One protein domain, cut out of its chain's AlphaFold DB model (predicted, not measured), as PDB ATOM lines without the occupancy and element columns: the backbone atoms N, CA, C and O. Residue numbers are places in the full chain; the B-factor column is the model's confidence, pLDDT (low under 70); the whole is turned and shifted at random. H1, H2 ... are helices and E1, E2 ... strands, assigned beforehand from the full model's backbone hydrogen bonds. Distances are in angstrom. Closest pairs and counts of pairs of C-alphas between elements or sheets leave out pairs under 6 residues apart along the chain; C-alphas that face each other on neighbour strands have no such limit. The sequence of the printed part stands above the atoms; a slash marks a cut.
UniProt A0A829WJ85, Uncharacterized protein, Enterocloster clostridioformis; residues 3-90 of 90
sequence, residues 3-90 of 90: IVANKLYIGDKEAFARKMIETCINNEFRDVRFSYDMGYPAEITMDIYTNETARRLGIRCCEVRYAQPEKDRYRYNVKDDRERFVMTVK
ATOM      1  N   ILE A   3     -26.592  72.262  57.637       95.81
ATOM      2  CA  ILE A   3     -27.716  71.723  58.401       95.81
ATOM      3  C   ILE A   3     -28.810  71.296  57.434       95.81
ATOM      4  O   ILE A   3     -29.282  72.084  56.615       95.81
ATOM      5  N   VAL A   4     -29.254  70.052  57.576       96.44
ATOM      6  CA  VAL A   4     -30.439  69.536  56.894       96.44
ATOM      7  C   VAL A   4     -31.543  69.394  57.926       96.44
ATOM      8  O   VAL A   4     -31.488  68.537  58.802       96.44
ATOM      9  N   ALA A   5     -32.538  70.277  57.850       95.50
ATOM     10  CA  ALA A   5     -33.571  70.395  58.875       95.50
ATOM     11  C   ALA A   5     -34.556  69.216  58.893       95.50
ATOM     12  O   ALA A   5     -35.267  69.044  59.881       95.50
ATOM     13  N   ASN A   6     -34.622  68.440  57.804       95.31
ATOM     14  CA  ASN A   6     -35.627  67.401  57.566       95.31
ATOM     15  C   ASN A   6     -37.062  67.920  57.768       95.31
ATOM     16  O   ASN A   6     -37.898  67.289  58.410       95.31
ATOM     17  N   LYS A   7     -37.340  69.103  57.210       94.81
ATOM     18  CA  LYS A   7     -38.651  69.758  57.213       94.81
ATOM     19  C   LYS A   7     -39.120  70.008  55.788       94.81
ATOM     20  O   LYS A   7     -38.316  70.262  54.899       94.81
ATOM     21  N   LEU A   8     -40.436  70.005  55.585       93.50
ATOM     22  CA  LEU A   8     -41.022  70.443  54.318       93.50
ATOM     23  C   LEU A   8     -40.832  71.957  54.114       93.50
ATOM     24  O   LEU A   8     -40.504  72.399  53.018       93.50
ATOM     25  N   TYR A   9     -40.995  72.738  55.188       93.44
ATOM     26  CA  TYR A   9     -40.933  74.197  55.172       93.44
ATOM     27  C   TYR A   9     -40.382  74.755  56.494       93.44
ATOM     28  O   TYR A   9     -40.598  74.182  57.566       93.44
ATOM     29  N   ILE A  10     -39.676  75.885  56.412       95.81
ATOM     30  CA  ILE A  10     -39.208  76.680  57.553       95.81
ATOM     31  C   ILE A  10     -39.811  78.075  57.395       95.81
ATOM     32  O   ILE A  10     -39.400  78.817  56.507       95.81
ATOM     33  N   GLY A  11     -40.795  78.402  58.236       95.19
ATOM     34  CA  GLY A  11     -41.464  79.706  58.217       95.19
ATOM     35  C   GLY A  11     -40.569  80.813  58.747       95.19
ATOM     36  O   GLY A  11     -40.059  81.629  57.985       95.19
ATOM     37  N   ASP A  12     -40.334  80.804  60.057       97.06
ATOM     38  CA  ASP A  12     -39.425  81.752  60.695       97.06
ATOM     39  C   ASP A  12     -37.979  81.239  60.620       97.06
ATOM     40  O   ASP A  12     -37.521  80.422  61.430       97.06
ATOM     41  N   LYS A  13     -37.266  81.711  59.596       96.38
ATOM     42  CA  LYS A  13     -35.860  81.372  59.362       96.38
ATOM     43  C   LYS A  13     -34.947  81.926  60.451       96.38
ATOM     44  O   LYS A  13     -33.962  81.271  60.780       96.38
ATOM     45  N   GLU A  14     -35.262  83.086  61.027       97.31
ATOM     46  CA  GLU A  14     -34.439  83.674  62.085       97.31
ATOM     47  C   GLU A  14     -34.569  82.910  63.395       97.31
ATOM     48  O   GLU A  14     -33.560  82.602  64.026       97.31
ATOM     49  N   ALA A  15     -35.792  82.575  63.813       97.75
ATOM     50  CA  ALA A  15     -36.003  81.772  65.012       97.75
ATOM     51  C   ALA A  15     -35.356  80.387  64.869       97.75
ATOM     52  O   ALA A  15     -34.743  79.883  65.814       97.75
ATOM     53  N   PHE A  16     -35.433  79.790  63.675       97.25
ATOM     54  CA  PHE A  16     -34.747  78.534  63.395       97.25
ATOM     55  C   PHE A  16     -33.219  78.688  63.448       97.25
ATOM     56  O   PHE A  16     -32.557  77.888  64.104       97.25
ATOM     57  N   ALA A  17     -32.663  79.729  62.821       97.31
ATOM     58  CA  ALA A  17     -31.232  80.030  62.849       97.31
ATOM     59  C   ALA A  17     -30.716  80.256  64.278       97.31
ATOM     60  O   ALA A  17     -29.721  79.643  64.663       97.31
ATOM     61  N   ARG A  18     -31.434  81.046  65.093       97.19
ATOM     62  CA  ARG A  18     -31.128  81.253  66.519       97.19
ATOM     63  C   ARG A  18     -31.061  79.925  67.262       97.19
ATOM     64  O   ARG A  18     -30.076  79.662  67.942       97.19
ATOM     65  N   LYS A  19     -32.053  79.050  67.069       97.25
ATOM     66  CA  LYS A  19     -32.044  77.715  67.681       97.25
ATOM     67  C   LYS A  19     -30.810  76.907  67.274       97.25
ATOM     68  O   LYS A  19     -30.206  76.273  68.128       97.25
ATOM     69  N   MET A  20     -30.431  76.919  65.995       96.69
ATOM     70  CA  MET A  20     -29.253  76.179  65.527       96.69
ATOM     71  C   MET A  20     -27.945  76.734  66.090       96.69
ATOM     72  O   MET A  20     -27.061  75.947  66.422       96.69
ATOM     73  N   ILE A  21     -27.830  78.055  66.250       96.62
ATOM     74  CA  ILE A  21     -26.686  78.683  66.923       96.62
ATOM     75  C   ILE A  21     -26.607  78.227  68.383       96.62
ATOM     76  O   ILE A  21     -25.542  77.777  68.793       96.62
ATOM     77  N   GLU A  22     -27.716  78.245  69.134       96.44
ATOM     78  CA  GLU A  22     -27.734  77.736  70.517       96.44
ATOM     79  C   GLU A  22     -27.322  76.267  70.586       96.44
ATOM     80  O   GLU A  22     -26.444  75.908  71.365       96.44
ATOM     81  N   THR A  23     -27.906  75.419  69.733       95.75
ATOM     82  CA  THR A  23     -27.567  73.990  69.671       95.75
ATOM     83  C   THR A  23     -26.085  73.786  69.353       95.75
ATOM     84  O   THR A  23     -25.455  72.887  69.908       95.75
ATOM     85  N   CYS A  24     -25.504  74.634  68.500       94.88
ATOM     86  CA  CYS A  24     -24.075  74.619  68.229       94.88
ATOM     87  C   CYS A  24     -23.268  75.005  69.470       94.88
ATOM     88  O   CYS A  24     -22.417  74.228  69.877       94.88
ATOM     89  N   ILE A  25     -23.537  76.162  70.081       94.75
ATOM     90  CA  ILE A  25     -22.790  76.669  71.245       94.75
ATOM     91  C   ILE A  25     -22.875  75.691  72.423       94.75
ATOM     92  O   ILE A  25     -21.879  75.435  73.093       94.75
ATOM     93  N   ASN A  26     -24.037  75.089  72.658       95.19
ATOM     94  CA  ASN A  26     -24.225  74.138  73.751       95.19
ATOM     95  C   ASN A  26     -23.735  72.721  73.413       95.19
ATOM     96  O   ASN A  26     -23.717  71.860  74.290       95.19
ATOM     97  N   ASN A  27     -23.297  72.480  72.170       93.75
ATOM     98  CA  ASN A  27     -22.857  71.174  71.680       93.75
ATOM     99  C   ASN A  27     -23.948  70.088  71.770       93.75
ATOM    100  O   ASN A  27     -23.689  68.948  72.150       93.75
ATOM    101  N   GLU A  28     -25.185  70.461  71.444       95.12
ATOM    102  CA  GLU A  28     -26.397  69.652  71.644       95.12
ATOM    103  C   GLU A  28     -26.878  68.952  70.364       95.12
ATOM    104  O   GLU A  28     -28.003  68.445  70.297       95.12
ATOM    105  N   PHE A  29     -26.059  68.925  69.310       92.00
ATOM    106  CA  PHE A  29     -26.391  68.130  68.133       92.00
ATOM    107  C   PHE A  29     -26.370  66.643  68.490       92.00
ATOM    108  O   PHE A  29     -25.447  66.141  69.125       92.00
ATOM    109  N   ARG A  30     -27.400  65.916  68.051       88.62
ATOM    110  CA  ARG A  30     -27.554  64.492  68.369       88.62
ATOM    111  C   ARG A  30     -26.421  63.632  67.804       88.62
ATOM    112  O   ARG A  30     -25.928  62.749  68.495       88.62
ATOM    113  N   ASP A  31     -26.043  63.896  66.557       87.31
ATOM    114  CA  ASP A  31     -25.139  63.036  65.781       87.31
ATOM    115  C   ASP A  31     -23.733  63.639  65.616       87.31
ATOM    116  O   ASP A  31     -22.851  63.019  65.026       87.31
ATOM    117  N   VAL A  32     -23.513  64.860  66.114       89.25
ATOM    118  CA  VAL A  32     -22.253  65.598  65.972       89.25
ATOM    119  C   VAL A  32     -21.870  66.186  67.319       89.25
ATOM    120  O   VAL A  32     -22.687  66.827  67.968       89.25
ATOM    121  N   ARG A  33     -20.604  66.025  67.710       92.25
ATOM    122  CA  ARG A  33     -20.037  66.676  68.890       92.25
ATOM    123  C   ARG A  33     -18.774  67.426  68.500       92.25
ATOM    124  O   ARG A  33     -17.842  66.835  67.959       92.25
ATOM    125  N   PHE A  34     -18.736  68.720  68.777       90.62
ATOM    126  CA  PHE A  34     -17.552  69.547  68.578       90.62
ATOM    127  C   PHE A  34     -16.580  69.371  69.749       90.62
ATOM    128  O   PHE A  34     -17.011  69.268  70.902       90.62
ATOM    129  N   SER A  35     -15.276  69.350  69.469       91.62
ATOM    130  CA  SER A  35     -14.266  69.553  70.512       91.62
ATOM    131  C   SER A  35     -14.139  71.051  70.771       91.62
ATOM    132  O   SER A  35     -13.981  71.835  69.835       91.62
ATOM    133  N   TYR A  36     -14.210  71.423  72.046       91.06
ATOM    134  CA  TYR A  36     -13.953  72.780  72.532       91.06
ATOM    135  C   TYR A  36     -12.743  72.823  73.466       91.06
ATOM    136  O   TYR A  36     -12.576  73.780  74.218       91.06
ATOM    137  N   ASP A  37     -11.880  71.806  73.401       91.81
ATOM    138  CA  ASP A  37     -10.687  71.705  74.252       91.81
ATOM    139  C   ASP A  37      -9.685  72.832  73.949       91.81
ATOM    140  O   ASP A  37      -8.957  73.280  74.829       91.81
ATOM    141  N   MET A  38      -9.703  73.340  72.712       89.94
ATOM    142  CA  MET A  38      -8.915  74.489  72.242       89.94
ATOM    143  C   MET A  38      -9.697  75.816  72.292       89.94
ATOM    144  O   MET A  38      -9.250  76.818  71.737       89.94
ATOM    145  N   GLY A  39     -10.867  75.829  72.939       90.31
ATOM    146  CA  GLY A  39     -11.751  76.987  73.048       90.31
ATOM    147  C   GLY A  39     -12.934  76.979  72.075       90.31
ATOM    148  O   GLY A  39     -13.077  76.114  71.208       90.31
ATOM    149  N   TYR A  40     -13.813  77.965  72.255       94.12
ATOM    150  CA  TYR A  40     -14.984  78.185  71.407       94.12
ATOM    151  C   TYR A  40     -14.617  78.953  70.131       94.12
ATOM    152  O   TYR A  40     -13.669  79.740  70.131       94.12
ATOM    153  N   PRO A  41     -15.369  78.764  69.033       92.19
ATOM    154  CA  PRO A  41     -15.082  79.451  67.782       92.19
ATOM    155  C   PRO A  41     -15.334  80.966  67.881       92.19
ATOM    156  O   PRO A  41     -16.140  81.437  68.682       92.19
ATOM    157  N   ALA A  42     -14.660  81.729  67.017       94.38
ATOM    158  CA  ALA A  42     -14.791  83.188  66.912       94.38
ATOM    159  C   ALA A  42     -15.858  83.650  65.896       94.38
ATOM    160  O   ALA A  42     -16.110  84.848  65.766       94.38
ATOM    161  N   GLU A  43     -16.446  82.716  65.143       95.38
ATOM    162  CA  GLU A  43     -17.614  82.913  64.280       95.38
ATOM    163  C   GLU A  43     -18.311  81.569  64.028       95.38
ATOM    164  O   GLU A  43     -17.678  80.511  64.063       95.38
ATOM    165  N   ILE A  44     -19.611  81.606  63.735       95.88
ATOM    166  CA  ILE A  44     -20.362  80.446  63.252       95.88
ATOM    167  C   ILE A  44     -21.006  80.791  61.910       95.88
ATOM    168  O   ILE A  44     -21.730  81.778  61.784       95.88
ATOM    169  N   THR A  45     -20.776  79.945  60.910       97.31
ATOM    170  CA  THR A  45     -21.440  80.015  59.605       97.31
ATOM    171  C   THR A  45     -22.227  78.736  59.351       97.31
ATOM    172  O   THR A  45     -21.739  77.632  59.629       97.31
ATOM    173  N   MET A  46     -23.452  78.857  58.841       97.00
ATOM    174  CA  MET A  46     -24.324  77.717  58.566       97.00
ATOM    175  C   MET A  46     -25.049  77.864  57.232       97.00
ATOM    176  O   MET A  46     -25.683  78.883  56.986       97.00
ATOM    177  N   ASP A  47     -25.050  76.801  56.436       97.94
ATOM    178  CA  ASP A  47     -25.948  76.657  55.294       97.94
ATOM    179  C   ASP A  47     -27.098  75.736  55.680       97.94
ATOM    180  O   ASP A  47     -26.879  74.570  56.017       97.94
ATOM    181  N   ILE A  48     -28.323  76.254  55.635       97.62
ATOM    182  CA  ILE A  48     -29.515  75.523  56.054       97.62
ATOM    183  C   ILE A  48     -30.300  75.080  54.825       97.62
ATOM    184  O   ILE A  48     -30.652  75.883  53.959       97.62
ATOM    185  N   TYR A  49     -30.628  73.794  54.786       98.31
ATOM    186  CA  TYR A  49     -31.460  73.160  53.772       98.31
ATOM    187  C   TYR A  49     -32.691  72.544  54.435       98.31
ATOM    188  O   TYR A  49     -32.623  72.022  55.550       98.31
ATOM    189  N   THR A  50     -33.831  72.580  53.746       97.75
ATOM    190  CA  THR A  50     -35.077  71.978  54.243       97.75
ATOM    191  C   THR A  50     -34.960  70.457  54.336       97.75
ATOM    192  O   THR A  50     -35.327  69.876  55.353       97.75
ATOM    193  N   ASN A  51     -34.389  69.811  53.318       97.19
ATOM    194  CA  ASN A  51     -34.193  68.362  53.238       97.19
ATOM    195  C   ASN A  51     -32.988  67.994  52.344       97.19
ATOM    196  O   ASN A  51     -32.383  68.861  51.709       97.19
ATOM    197  N   GLU A  52     -32.641  66.703  52.286       97.25
ATOM    198  CA  GLU A  52     -31.508  66.200  51.490       97.25
ATOM    199  C   GLU A  52     -31.639  66.483  49.990       97.25
ATOM    200  O   GLU A  52     -30.641  66.780  49.338       97.25
ATOM    201  N   THR A  53     -32.849  66.426  49.430       97.38
ATOM    202  CA  THR A  53     -33.065  66.734  48.010       97.38
ATOM    203  C   THR A  53     -32.711  68.188  47.718       97.38
ATOM    204  O   THR A  53     -31.949  68.455  46.792       97.38
ATOM    205  N   ALA A  54     -33.178  69.125  48.551       97.69
ATOM    206  CA  ALA A  54     -32.830  70.539  48.435       97.69
ATOM    207  C   ALA A  54     -31.313  70.755  48.549       97.69
ATOM    208  O   ALA A  54     -30.736  71.493  47.752       97.69
ATOM    209  N   ARG A  55     -30.645  70.049  49.474       97.94
ATOM    210  CA  ARG A  55     -29.180  70.086  49.611       97.94
ATOM    211  C   ARG A  55     -28.461  69.605  48.354       97.94
ATOM    212  O   ARG A  55     -27.557  70.287  47.881       97.94
ATOM    213  N   ARG A  56     -28.866  68.461  47.796       97.62
ATOM    214  CA  ARG A  56     -28.273  67.892  46.570       97.62
ATOM    215  C   ARG A  56     -28.470  68.792  45.351       97.62
ATOM    216  O   ARG A  56     -27.584  68.855  44.510       97.62
ATOM    217  N   LEU A  57     -29.600  69.494  45.277       97.44
ATOM    218  CA  LEU A  57     -29.909  70.452  44.211       97.44
ATOM    219  C   LEU A  57     -29.307  71.849  44.447       97.44
ATOM    220  O   LEU A  57     -29.497  72.735  43.620       97.44
ATOM    221  N   GLY A  58     -28.617  72.078  45.570       96.12
ATOM    222  CA  GLY A  58     -28.062  73.390  45.916       96.12
ATOM    223  C   GLY A  58     -29.111  74.442  46.304       96.12
ATOM    224  O   GLY A  58     -28.780  75.618  46.422       96.12
ATOM    225  N   ILE A  59     -30.361  74.040  46.546       96.62
ATOM    226  CA  ILE A  59     -31.471  74.935  46.890       96.62
ATOM    227  C   ILE A  59     -31.416  75.232  48.389       96.62
ATOM    228  O   ILE A  59     -31.997  74.520  49.212       96.62
ATOM    229  N   ARG A  60     -30.672  76.275  48.755       95.88
ATOM    230  CA  ARG A  60     -30.503  76.687  50.151       95.88
ATOM    231  C   ARG A  60     -31.766  77.368  50.678       95.88
ATOM    232  O   ARG A  60     -32.368  78.193  49.998       95.88
ATOM    233  N   CYS A  61     -32.162  77.035  51.905       96.44
ATOM    234  CA  CYS A  61     -33.248  77.723  52.604       96.44
ATOM    235  C   CYS A  61     -32.785  79.088  53.122       96.44
ATOM    236  O   CYS A  61     -33.491  80.086  52.948       96.44
ATOM    237  N   CYS A  62     -31.625  79.103  53.777       97.06
ATOM    238  CA  CYS A  62     -30.914  80.313  54.165       97.06
ATOM    239  C   CYS A  62     -29.438  80.045  54.473       97.06
ATOM    240  O   CYS A  62     -29.037  78.917  54.777       97.06
ATOM    241  N   GLU A  63     -28.649  81.108  54.412       97.94
ATOM    242  CA  GLU A  63     -27.296  81.201  54.945       97.94
ATOM    243  C   GLU A  63     -27.330  81.996  56.253       97.94
ATOM    244  O   GLU A  63     -27.944  83.060  56.338       97.94
ATOM    245  N   VAL A  64     -26.670  81.479  57.285       98.19
ATOM    246  CA  VAL A  64     -26.575  82.109  58.600       98.19
ATOM    247  C   VAL A  64     -25.123  82.448  58.883       98.19
ATOM    248  O   VAL A  64     -24.241  81.595  58.762       98.19
ATOM    249  N   ARG A  65     -24.881  83.679  59.328       97.75
ATOM    250  CA  ARG A  65     -23.589  84.127  59.851       97.75
ATOM    251  C   ARG A  65     -23.795  84.728  61.234       97.75
ATOM    252  O   ARG A  65     -24.567  85.667  61.378       97.75
ATOM    253  N   TYR A  66     -23.096  84.200  62.228       97.25
ATOM    254  CA  TYR A  66     -23.038  84.733  63.585       97.25
ATOM    255  C   TYR A  66     -21.595  85.117  63.887       97.25
ATOM    256  O   TYR A  66     -20.732  84.252  64.041       97.25
ATOM    257  N   ALA A  67     -21.316  86.418  63.875       96.38
ATOM    258  CA  ALA A  67     -19.955  86.931  63.951       96.38
ATOM    259  C   ALA A  67     -19.896  88.273  64.686       96.38
ATOM    260  O   ALA A  67     -20.859  89.043  64.697       96.38
ATOM    261  N   GLN A  68     -18.734  88.551  65.265       94.56
ATOM    262  CA  GLN A  68     -18.369  89.864  65.788       94.56
ATOM    263  C   GLN A  68     -18.021  90.845  64.650       94.56
ATOM    264  O   GLN A  68     -17.682  90.408  63.542       94.56
ATOM    265  N   PRO A  69     -18.069  92.167  64.901       92.00
ATOM    266  CA  PRO A  69     -17.577  93.169  63.963       92.00
ATOM    267  C   PRO A  69     -16.129  92.901  63.550       92.00
ATOM    268  O   PRO A  69     -15.314  92.441  64.347       92.00
ATOM    269  N   GLU A  70     -15.776  93.260  62.318       88.69
ATOM    270  CA  GLU A  70     -14.456  92.959  61.751       88.69
ATOM    271  C   GLU A  70     -13.288  93.539  62.569       88.69
ATOM    272  O   GLU A  70     -12.257  92.890  62.726       88.69
ATOM    273  N   LYS A  71     -13.479  94.712  63.184       88.88
ATOM    274  CA  LYS A  71     -12.501  95.351  64.085       88.88
ATOM    275  C   LYS A  71     -12.143  94.519  65.326       88.88
ATOM    276  O   LYS A  71     -11.086  94.727  65.914       88.88
ATOM    277  N   ASP A  72     -13.029  93.612  65.729       89.12
ATOM    278  CA  ASP A  72     -12.885  92.768  66.914       89.12
ATOM    279  C   ASP A  72     -12.634  91.303  66.542       89.12
ATOM    280  O   ASP A  72     -12.636  90.431  67.404       89.12
ATOM    281  N   ARG A  73     -12.400  91.013  65.255       81.06
ATOM    282  CA  ARG A  73     -12.240  89.651  64.745       81.06
ATOM    283  C   ARG A  73     -11.186  88.881  65.552       81.06
ATOM    284  O   ARG A  73     -10.049  89.325  65.686       81.06
ATOM    285  N   TYR A  74     -11.590  87.719  66.063       86.00
ATOM    286  CA  TYR A  74     -10.813  86.802  66.911       86.00
ATOM    287  C   TYR A  74     -10.534  87.267  68.348       86.00
ATOM    288  O   TYR A  74      -9.797  86.585  69.054       86.00
ATOM    289  N   ARG A  75     -11.118  88.380  68.813       90.31
ATOM    290  CA  ARG A  75     -10.973  88.812  70.217       90.31
ATOM    291  C   ARG A  75     -11.894  88.063  71.166       90.31
ATOM    292  O   ARG A  75     -11.502  87.791  72.294       90.31
ATOM    293  N   TYR A  76     -13.098  87.761  70.697       93.88
ATOM    294  CA  TYR A  76     -14.161  87.181  71.504       93.88
ATOM    295  C   TYR A  76     -14.594  85.826  70.963       93.88
ATOM    296  O   TYR A  76     -14.394  85.518  69.777       93.88
ATOM    297  N   ASN A  77     -15.215  85.034  71.835       94.50
ATOM    298  CA  ASN A  77     -15.745  83.726  71.479       94.50
ATOM    299  C   ASN A  77     -17.278  83.711  71.545       94.50
ATOM    300  O   ASN A  77     -17.900  84.456  72.298       94.50
ATOM    301  N   VAL A  78     -17.892  82.843  70.740       94.25
ATOM    302  CA  VAL A  78     -19.355  82.807  70.563       94.25
ATOM    303  C   VAL A  78     -20.145  82.429  71.817       94.25
ATOM    304  O   VAL A  78     -21.364  82.584  71.812       94.25
ATOM    305  N   LYS A  79     -19.500  81.896  72.862       94.88
ATOM    306  CA  LYS A  79     -20.174  81.457  74.087       94.88
ATOM    307  C   LYS A  79     -20.169  82.523  75.172       94.88
ATOM    308  O   LYS A  79     -21.219  82.758  75.765       94.88
ATOM    309  N   ASP A  80     -19.018  83.132  75.432       94.06
ATOM    310  CA  ASP A  80     -18.842  83.994  76.605       94.06
ATOM    311  C   ASP A  80     -19.200  85.464  76.329       94.06
ATOM    312  O   ASP A  80     -19.553  86.185  77.255       94.06
ATOM    313  N   ASP A  81     -19.185  85.892  75.062       92.44
ATOM    314  CA  ASP A  81     -19.324  87.301  74.660       92.44
ATOM    315  C   ASP A  81     -20.515  87.536  73.710       92.44
ATOM    316  O   ASP A  81     -20.431  88.277  72.724       92.44
ATOM    317  N   ARG A  82     -21.630  86.842  73.948       91.19
ATOM    318  CA  ARG A  82     -22.764  86.713  73.008       91.19
ATOM    319  C   ARG A  82     -23.340  88.048  72.534       91.19
ATOM    320  O   ARG A  82     -23.796  88.152  71.396       91.19
ATOM    321  N   GLU A  83     -23.311  89.065  73.386       92.88
ATOM    322  CA  GLU A  83     -23.776  90.427  73.117       92.88
ATOM    323  C   GLU A  83     -22.950  91.166  72.055       92.88
ATOM    324  O   GLU A  83     -23.413  92.154  71.485       92.88
ATOM    325  N   ARG A  84     -21.735  90.690  71.762       93.69
ATOM    326  CA  ARG A  84     -20.831  91.284  70.765       93.69
ATOM    327  C   ARG A  84     -21.032  90.726  69.364       93.69
ATOM    328  O   ARG A  84     -20.423  91.217  68.414       93.69
ATOM    329  N   PHE A  85     -21.861  89.697  69.229       95.44
ATOM    330  CA  PHE A  85     -22.073  88.983  67.984       95.44
ATOM    331  C   PHE A  85     -23.418  89.345  67.372       95.44
ATOM    332  O   PHE A  85     -24.445  89.417  68.044       95.44
ATOM    333  N   VAL A  86     -23.415  89.510  66.055       95.62
ATOM    334  CA  VAL A  86     -24.615  89.798  65.277       95.62
ATOM    335  C   VAL A  86     -24.930  88.591  64.408       95.62
ATOM    336  O   VAL A  86     -24.060  88.062  63.713       95.62
ATOM    337  N   MET A  87     -26.188  88.152  64.451       96.75
ATOM    338  CA  MET A  87     -26.705  87.133  63.544       96.75
ATOM    339  C   MET A  87     -27.244  87.803  62.282       96.75
ATOM    340  O   MET A  87     -28.058  88.718  62.354       96.75
ATOM    341  N   THR A  88     -26.827  87.315  61.121       97.50
ATOM    342  CA  THR A  88     -27.401  87.662  59.819       97.50
ATOM    343  C   THR A  88     -27.948  86.401  59.168       97.50
ATOM    344  O   THR A  88     -27.277  85.368  59.177       97.50
ATOM    345  N   VAL A  89     -29.149  86.494  58.598       97.62
ATOM    346  CA  VAL A  89     -29.805  85.414  57.854       97.62
ATOM    347  C   VAL A  89     -30.101  85.922  56.445       97.62
ATOM    348  O   VAL A  89     -30.728  86.970  56.300       97.62
ATOM    349  N   LYS A  90     -29.616  85.212  55.424       93.25
ATOM    350  CA  LYS A  90     -29.810  85.527  54.000       93.25
ATOM    351  C   LYS A  90     -30.549  84.403  53.291       93.25
ATOM    352  O   LYS A  90     -30.256  83.230  53.608       93.25
TER     353      LYS A  90
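AT A GLANCE: This is residues 3 to 90 of the 90 residues of an uncharacterized protein of Enterocloster clostridioformis (UniProt A0A829WJ85). With little regular structure, helix H1 packs slantwise over one face of a three-stranded sheet, two layers with long loops. Of 88 printed residues, 35 are in H1, E1, H2, E2, E3; the class is mixed, the sheet E1, E2, E3 antiparallel. It is compact, with radius of gyration of the C-alphas 13.7 A and spans 38 by 26 by 20 A.

IN THESE COORDINATES: Find C-alpha 13 at (-35.860, 81.372, 59.362); from there H1 runs 18.3 A to residue 25. E1 is residues 43 to 49, H2 52 to 56, E2 62 to 67. E3, residues 86 to 89, ends at (-29.805, 85.414, 57.854).

HOW THE PARTS SIT: Between antiparallel E1 and E2, N 46 and O 64 are within hydrogen-bond range, 2.9 A; in the hairpin E2 and E3, so are N 88 and O 65, 2.8 A. H1 is on the sheet, its closest C-alphas to E2 being Ala 17 and Val 64, 6.6 A; H2 only grazes it. In both helices every O i to N i+4 pair is within range.

THE WHOLE: Links H1 to E1 and E2 to E3 are long. The printed part has no cut; no printed residue is under 70.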